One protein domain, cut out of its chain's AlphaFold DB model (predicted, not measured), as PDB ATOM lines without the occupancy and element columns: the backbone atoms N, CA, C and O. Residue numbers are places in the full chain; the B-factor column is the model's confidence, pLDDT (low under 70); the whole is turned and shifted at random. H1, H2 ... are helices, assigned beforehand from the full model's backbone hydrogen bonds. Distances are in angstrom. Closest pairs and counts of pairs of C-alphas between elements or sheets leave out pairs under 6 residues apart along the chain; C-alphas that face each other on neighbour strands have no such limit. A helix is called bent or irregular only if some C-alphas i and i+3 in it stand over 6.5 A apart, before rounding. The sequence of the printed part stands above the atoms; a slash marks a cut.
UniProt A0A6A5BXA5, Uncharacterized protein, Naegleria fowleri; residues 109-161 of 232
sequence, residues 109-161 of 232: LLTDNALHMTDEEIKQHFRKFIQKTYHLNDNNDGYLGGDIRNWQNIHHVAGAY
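AT A GLANCE: This is residues 109 to 161 of the 232 residues of an uncharacterized protein of Naegleria fowleri (UniProt A0A6A5BXA5). With little regular structure, this is one long helix, H2, with a short helix, H1, at its start; after H2 a long unnamed stretch turns and folds back past H2 to the opposite end of the domain, where it curls. The printed part has 53 residues with two named helices, H1 then H2, and no named strand; the class is all helix, with 20 residues in named elements. It is loose, with a radius of gyration of the C-alphas of 13.5 A, and elongated, spanning 40 by 21 by 18 A.

IN THESE COORDINATES: H1, residues 112 to 116, begins at C-alpha 112 (45.479, -1.380, 43.072) and is 7.9 A long. It is neither bent nor irregular, but only just: C-alphas 113 and 116 are 6.0 A apart. H2, residues 119 to 133, is 21.0 A long and ends at C-alpha 133 (24.567, -1.001, 33.246).

HOW THE PARTS SIT: A tight link of 2 residues joins H1 to H2. They are close but not clearly touching; their closest C-alphas, of Ala 114 and Ile 122, are 7.4 A apart. In H2 every O i to N i+4 pair is within hydrogen-bond range; in H1 0 of 1 is, and 1 of 2 O i to N i+3 pairs.

THE WHOLE: The C-alphas farthest apart, of His 135 and His 156, are 41.0 A apart. The printed part has no cut. Residues 109 to 113 have pLDDT under 70.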
ATOM      1  N   LEU A 109      35.149  -1.645  45.655       54.12
ATOM      2  CA  LEU A 109      36.579  -1.588  45.933       54.12
ATOM      3  C   LEU A 109      37.304  -1.547  44.593       54.12
ATOM      4  O   LEU A 109      37.258  -2.508  43.824       54.12
ATOM      5  N   LEU A 110      37.939  -0.417  44.295       58.44
ATOM      6  CA  LEU A 110      38.827  -0.337  43.149       58.44
ATOM      7  C   LEU A 110      40.125  -1.082  43.484       58.44
ATOM      8  O   LEU A 110      40.687  -0.912  44.562       58.44
ATOM      9  N   THR A 111      40.574  -1.933  42.565       63.31
ATOM     10  CA  THR A 111      41.853  -2.653  42.671       63.31
ATOM     11  C   THR A 111      43.036  -1.685  42.656       63.31
ATOM     12  O   THR A 111      42.888  -0.568  42.160       63.31
ATOM     13  N   ASP A 112      44.225  -2.153  43.042       66.38
ATOM     14  CA  ASP A 112      45.479  -1.380  43.072       66.38
ATOM     15  C   ASP A 112      45.758  -0.557  41.799       66.38
ATOM     16  O   ASP A 112      46.316   0.533  41.874       66.38
ATOM     17  N   ASN A 113      45.290  -1.002  40.629       69.19
ATOM     18  CA  ASN A 113      45.411  -0.256  39.370       69.19
ATOM     19  C   ASN A 113      44.774   1.147  39.403       69.19
ATOM     20  O   ASN A 113      45.237   2.042  38.700       69.19
ATOM     21  N   ALA A 114      43.730   1.363  40.208       72.94
ATOM     22  CA  ALA A 114      43.094   2.672  40.334       72.94
ATOM     23  C   ALA A 114      43.922   3.670  41.154       72.94
ATOM     24  O   ALA A 114      43.681   4.868  41.048       72.94
ATOM     25  N   LEU A 115      44.917   3.210  41.925       71.31
ATOM     26  CA  LEU A 115      45.813   4.090  42.689       71.31
ATOM     27  C   LEU A 115      46.633   5.016  41.784       71.31
ATOM     28  O   LEU A 115      47.091   6.066  42.227       71.31
ATOM     29  N   HIS A 116      46.823   4.624  40.523       81.31
ATOM     30  CA  HIS A 116      47.583   5.379  39.530       81.31
ATOM     31  C   HIS A 116      46.700   6.158  38.552       81.31
ATOM     32  O   HIS A 116      47.229   6.860  37.693       81.31
ATOM     33  N   MET A 117      45.375   6.038  38.668       85.00
ATOM     34  CA  MET A 117      44.438   6.768  37.825       85.00
ATOM     35  C   MET A 117      44.236   8.186  38.350       85.00
ATOM     36  O   MET A 117      44.125   8.430  39.552       85.00
ATOM     37  N   THR A 118      44.136   9.129  37.427       88.12
ATOM     38  CA  THR A 118      43.654  10.480  37.693       88.12
ATOM     39  C   THR A 118      42.161  10.470  38.024       88.12
ATOM     40  O   THR A 118      41.410   9.585  37.603       88.12
ATOM     41  N   ASP A 119      41.691  11.506  38.721       84.88
ATOM     42  CA  ASP A 119      40.266  11.689  39.016       84.88
ATOM     43  C   ASP A 119      39.397  11.668  37.741       84.88
ATOM     44  O   ASP A 119      38.282  11.147  37.749       84.88
ATOM     45  N   GLU A 120      39.899  12.196  36.620       87.00
ATOM     46  CA  GLU A 120      39.175  12.183  35.344       87.00
ATOM     47  C   GLU A 120      39.082  10.785  34.729       87.00
ATOM     48  O   GLU A 120      38.022  10.404  34.228       87.00
ATOM     49  N   GLU A 121      40.139   9.977  34.818       88.62
ATOM     50  CA  GLU A 121      40.090   8.575  34.390       88.62
ATOM     51  C   GLU A 121      39.084   7.785  35.235       88.62
ATOM     52  O   GLU A 121      38.231   7.085  34.680       88.62
ATOM     53  N   ILE A 122      39.099   7.962  36.561       84.94
ATOM     54  CA  ILE A 122      38.134   7.328  37.472       84.94
ATOM     55  C   ILE A 122      36.699   7.724  37.093       84.94
ATOM     56  O   ILE A 122      35.843   6.848  36.929       84.94
ATOM     57  N   LYS A 123      36.425   9.021  36.881       84.62
ATOM     58  CA  LYS A 123      35.105   9.502  36.433       84.62
ATOM     59  C   LYS A 123      34.675   8.848  35.127       84.62
ATOM     60  O   LYS A 123      33.534   8.399  35.023       84.62
ATOM     61  N   GLN A 124      35.566   8.771  34.140       86.75
ATOM     62  CA  GLN A 124      35.254   8.159  32.848       86.75
ATOM     63  C   GLN A 124      34.943   6.666  32.979       86.75
ATOM     64  O   GLN A 124      34.000   6.185  32.348       86.75
ATOM     65  N   HIS A 125      35.683   5.934  33.813       86.31
ATOM     66  CA  HIS A 125      35.404   4.524  34.084       86.31
ATOM     67  C   HIS A 125      34.038   4.325  34.753       86.31
ATOM     68  O   HIS A 125      33.256   3.491  34.288       86.31
ATOM     69  N   PHE A 126      33.706   5.125  35.771       83.50
ATOM     70  CA  PHE A 126      32.385   5.088  36.410       83.50
ATOM     71  C   PHE A 126      31.258   5.454  35.438       83.50
ATOM     72  O   PHE A 126      30.240   4.763  35.387       83.50
ATOM     73  N   ARG A 127      31.449   6.490  34.615       85.88
ATOM     74  CA  ARG A 127      30.472   6.912  33.602       85.88
ATOM     75  C   ARG A 127      30.199   5.797  32.592       85.88
ATOM     76  O   ARG A 127      29.042   5.451  32.375       85.88
ATOM     77  N   LYS A 128      31.247   5.162  32.054       86.31
ATOM     78  CA  LYS A 128      31.118   4.006  31.146       86.31
ATOM     79  C   LYS A 128      30.431   2.813  31.812       86.31
ATOM     80  O   LYS A 128      29.652   2.114  31.166       86.31
ATOM     81  N   PHE A 129      30.696   2.572  33.097       84.00
ATOM     82  CA  PHE A 129      30.021   1.522  33.860       84.00
ATOM     83  C   PHE A 129      28.513   1.785  33.991       84.00
ATOM     84  O   PHE A 129      27.719   0.886  33.706       84.00
ATOM     85  N   ILE A 130      28.111   3.008  34.350       81.50
ATOM     86  CA  ILE A 130      26.698   3.419  34.426       81.50
ATOM     87  C   ILE A 130      26.040   3.291  33.049       81.50
ATOM     88  O   ILE A 130      25.000   2.642  32.932       81.50
ATOM     89  N   GLN A 131      26.676   3.821  31.997       87.50
ATOM     90  CA  GLN A 131      26.186   3.707  30.620       87.50
ATOM     91  C   GLN A 131      25.927   2.249  30.236       87.50
ATOM     92  O   GLN A 131      24.844   1.912  29.767       87.50
ATOM     93  N   LYS A 132      26.884   1.354  30.497       85.62
ATOM     94  CA  LYS A 132      26.732  -0.073  30.190       85.62
ATOM     95  C   LYS A 132      25.631  -0.737  31.020       85.62
ATOM     96  O   LYS A 132      24.883  -1.545  30.478       85.62
ATOM     97  N   THR A 133      25.538  -0.409  32.307       83.12
ATOM     98  CA  THR A 133      24.567  -1.001  33.246       83.12
ATOM     99  C   THR A 133      23.130  -0.634  32.889       83.12
ATOM    100  O   THR A 133      22.240  -1.471  32.999       83.12
ATOM    101  N   TYR A 134      22.909   0.600  32.431       83.06
ATOM    102  CA  TYR A 134      21.581   1.129  32.113       83.06
ATOM    103  C   TYR A 134      21.324   1.289  30.607       83.06
ATOM    104  O   TYR A 134      20.340   1.911  30.219       83.06
ATOM    105  N   HIS A 135      22.188   0.726  29.757       87.06
ATOM    106  CA  HIS A 135      22.106   0.813  28.292       87.06
ATOM    107  C   HIS A 135      22.024   2.257  27.748       87.06
ATOM    108  O   HIS A 135      21.308   2.533  26.786       87.06
ATOM    109  N   LEU A 136      22.768   3.180  28.363       89.31
ATOM    110  CA  LEU A 136      22.894   4.578  27.942       89.31
ATOM    111  C   LEU A 136      24.084   4.769  26.982       89.31
ATOM    112  O   LEU A 136      24.907   3.874  26.790       89.31
ATOM    113  N   ASN A 137      24.183   5.956  26.388       87.44
ATOM    114  CA  ASN A 137      25.246   6.378  25.476       87.44
ATOM    115  C   ASN A 137      25.674   7.827  25.763       87.44
ATOM    116  O   ASN A 137      25.076   8.501  26.596       87.44
ATOM    117  N   ASP A 138      26.687   8.327  25.055       86.31
ATOM    118  CA  ASP A 138      27.254   9.664  25.297       86.31
ATOM    119  C   ASP A 138      26.252  10.821  25.122       86.31
ATOM    120  O   ASP A 138      26.465  11.899  25.673       86.31
ATOM    121  N   ASN A 139      25.140  10.607  24.409       85.06
ATOM    122  CA  ASN A 139      24.084  11.608  24.244       85.06
ATOM    123  C   ASN A 139      23.018  11.555  25.356       85.06
ATOM    124  O   ASN A 139      22.167  12.442  25.412       85.06
ATOM    125  N   ASN A 140      23.002  10.517  26.204       84.12
ATOM    126  CA  ASN A 140      21.972  10.326  27.236       84.12
ATOM    127  C   ASN A 140      22.453   9.589  28.501       84.12
ATOM    128  O   ASN A 140      21.671   8.904  29.156       84.12
ATOM    129  N   ASP A 141      23.721   9.722  28.870       81.44
ATOM    130  CA  ASP A 141      24.328   8.934  29.952       81.44
ATOM    131  C   ASP A 141      23.886   9.271  31.378       81.44
ATOM    132  O   ASP A 141      24.341   8.627  32.325       81.44
ATOM    133  N   GLY A 142      23.013  10.265  31.539       77.50
ATOM    134  CA  GLY A 142      22.465  10.656  32.833       77.50
ATOM    135  C   GLY A 142      23.509  11.192  33.820       77.50
ATOM    136  O   GLY A 142      23.189  11.350  34.999       77.50
ATOM    137  N   TYR A 143      24.744  11.471  33.385       80.56
ATOM    138  CA  TYR A 143      25.809  11.933  34.269       80.56
ATOM    139  C   TYR A 143      25.709  13.445  34.511       80.56
ATOM    140  O   TYR A 143      26.030  14.259  33.651       80.56
ATOM    141  N   LEU A 144      25.301  13.827  35.723       78.94
ATOM    142  CA  LEU A 144      25.170  15.234  36.139       78.94
ATOM    143  C   LEU A 144      26.447  15.800  36.795       78.94
ATOM    144  O   LEU A 144      26.552  16.999  37.055       78.94
ATOM    145  N   GLY A 145      27.421  14.941  37.100       79.31
ATOM    146  CA  GLY A 145      28.686  15.299  37.745       79.31
ATOM    147  C   GLY A 145      29.038  14.390  38.922       79.31
ATOM    148  O   GLY A 145      28.297  13.475  39.270       79.31
ATOM    149  N   GLY A 146      30.186  14.652  39.545       78.56
ATOM    150  CA  GLY A 146      30.685  13.879  40.678       78.56
ATOM    151  C   GLY A 146      31.810  14.598  41.416       78.56
ATOM    152  O   GLY A 146      32.397  15.549  40.898       78.56
ATOM    153  N   ASP A 147      32.088  14.133  42.629       80.88
ATOM    154  CA  ASP A 147      33.192  14.566  43.487       80.88
ATOM    155  C   ASP A 147      34.036  13.321  43.791       80.88
ATOM    156  O   ASP A 147      33.481  12.240  44.000       80.88
ATOM    157  N   ILE A 148      35.362  13.448  43.744       80.88
ATOM    158  CA  ILE A 148      36.284  12.354  44.056       80.88
ATOM    159  C   ILE A 148      37.110  12.766  45.262       80.88
ATOM    160  O   ILE A 148      37.673  13.861  45.318       80.88
ATOM    161  N   ARG A 149      37.194  11.855  46.232       81.06
ATOM    162  CA  ARG A 149      38.025  12.019  47.420       81.06
ATOM    163  C   ARG A 149      38.940  10.830  47.587       81.06
ATOM    164  O   ARG A 149      38.520   9.758  48.008       81.06
ATOM    165  N   ASN A 150      40.217  11.058  47.307       81.62
ATOM    166  CA  ASN A 150      41.266  10.133  47.686       81.62
ATOM    167  C   ASN A 150      41.802  10.498  49.079       81.62
ATOM    168  O   ASN A 150      42.664  11.366  49.226       81.62
ATOM    169  N   TRP A 151      41.294   9.813  50.105       84.62
ATOM    170  CA  TRP A 151      41.709  10.011  51.496       84.62
ATOM    171  C   TRP A 151      43.185   9.679  51.763       84.62
ATOM    172  O   TRP A 151      43.750  10.196  52.725       84.62
ATOM    173  N   GLN A 152      43.825   8.864  50.918       81.94
ATOM    174  CA  GLN A 152      45.249   8.527  51.049       81.94
ATOM    175  C   GLN A 152      46.153   9.718  50.710       81.94
ATOM    176  O   GLN A 152      47.202   9.885  51.324       81.94
ATOM    177  N   ASN A 153      45.719  10.584  49.790       82.81
ATOM    178  CA  ASN A 153      46.489  11.757  49.368       82.81
ATOM    179  C   ASN A 153      46.369  12.938  50.342       82.81
ATOM    180  O   ASN A 153      47.072  13.939  50.200       82.81
ATOM    181  N   ILE A 154      45.490  12.848  51.343       83.50
ATOM    182  CA  ILE A 154      45.366  13.876  52.373       83.50
ATOM    183  C   ILE A 154      46.415  13.596  53.450       83.50
ATOM    184  O   ILE A 154      46.251  12.687  54.261       83.50
ATOM    185  N   HIS A 155      47.484  14.396  53.463       83.44
ATOM    186  CA  HIS A 155      48.695  14.175  54.269       83.44
ATOM    187  C   HIS A 155      48.436  13.888  55.761       83.44
ATOM    188  O   HIS A 155      49.111  13.056  56.354       83.44
ATOM    189  N   HIS A 156      47.446  14.542  56.372       84.88
ATOM    190  CA  HIS A 156      47.103  14.377  57.793       84.88
ATOM    191  C   HIS A 156      46.013  13.314  58.057       84.88
ATOM    192  O   HIS A 156      45.533  13.205  59.182       84.88
ATOM    193  N   VAL A 157      45.601  12.550  57.037       83.50
ATOM    194  CA  VAL A 157      44.612  11.461  57.152       83.50
ATOM    195  C   VAL A 157      45.206  10.126  56.690       83.50
ATOM    196  O   VAL A 157      45.063   9.130  57.392       83.50
ATOM    197  N   ALA A 158      45.895  10.111  55.542       83.56
ATOM    198  CA  ALA A 158      46.648   8.972  55.002       83.56
ATOM    199  C   ALA A 158      45.842   7.675  54.749       83.56
ATOM    200  O   ALA A 158      46.419   6.609  54.539       83.56
ATOM    201  N   GLY A 159      44.509   7.743  54.728       83.19
ATOM    202  CA  GLY A 159      43.640   6.592  54.484       83.19
ATOM    203  C   GLY A 159      42.176   6.868  54.814       83.19
ATOM    204  O   GLY A 159      41.845   7.865  55.448       83.19
ATOM    205  N   ALA A 160      41.268   5.996  54.372       82.31
ATOM    206  CA  ALA A 160      39.845   6.165  54.665       82.31
ATOM    207  C   ALA A 160      39.551   5.851  56.139       82.31
ATOM    208  O   ALA A 160      39.063   6.707  56.861       82.31
ATOM    209  N   TYR A 161      39.862   4.647  56.603       79.69
ATOM    210  CA  TYR A 161      39.658   4.214  57.984       79.69
ATOM    211  C   TYR A 161      40.545   3.010  58.292       79.69
ATOM    212  O   TYR A 161      41.068   2.351  57.389       79.69
TER     213      TYR A 161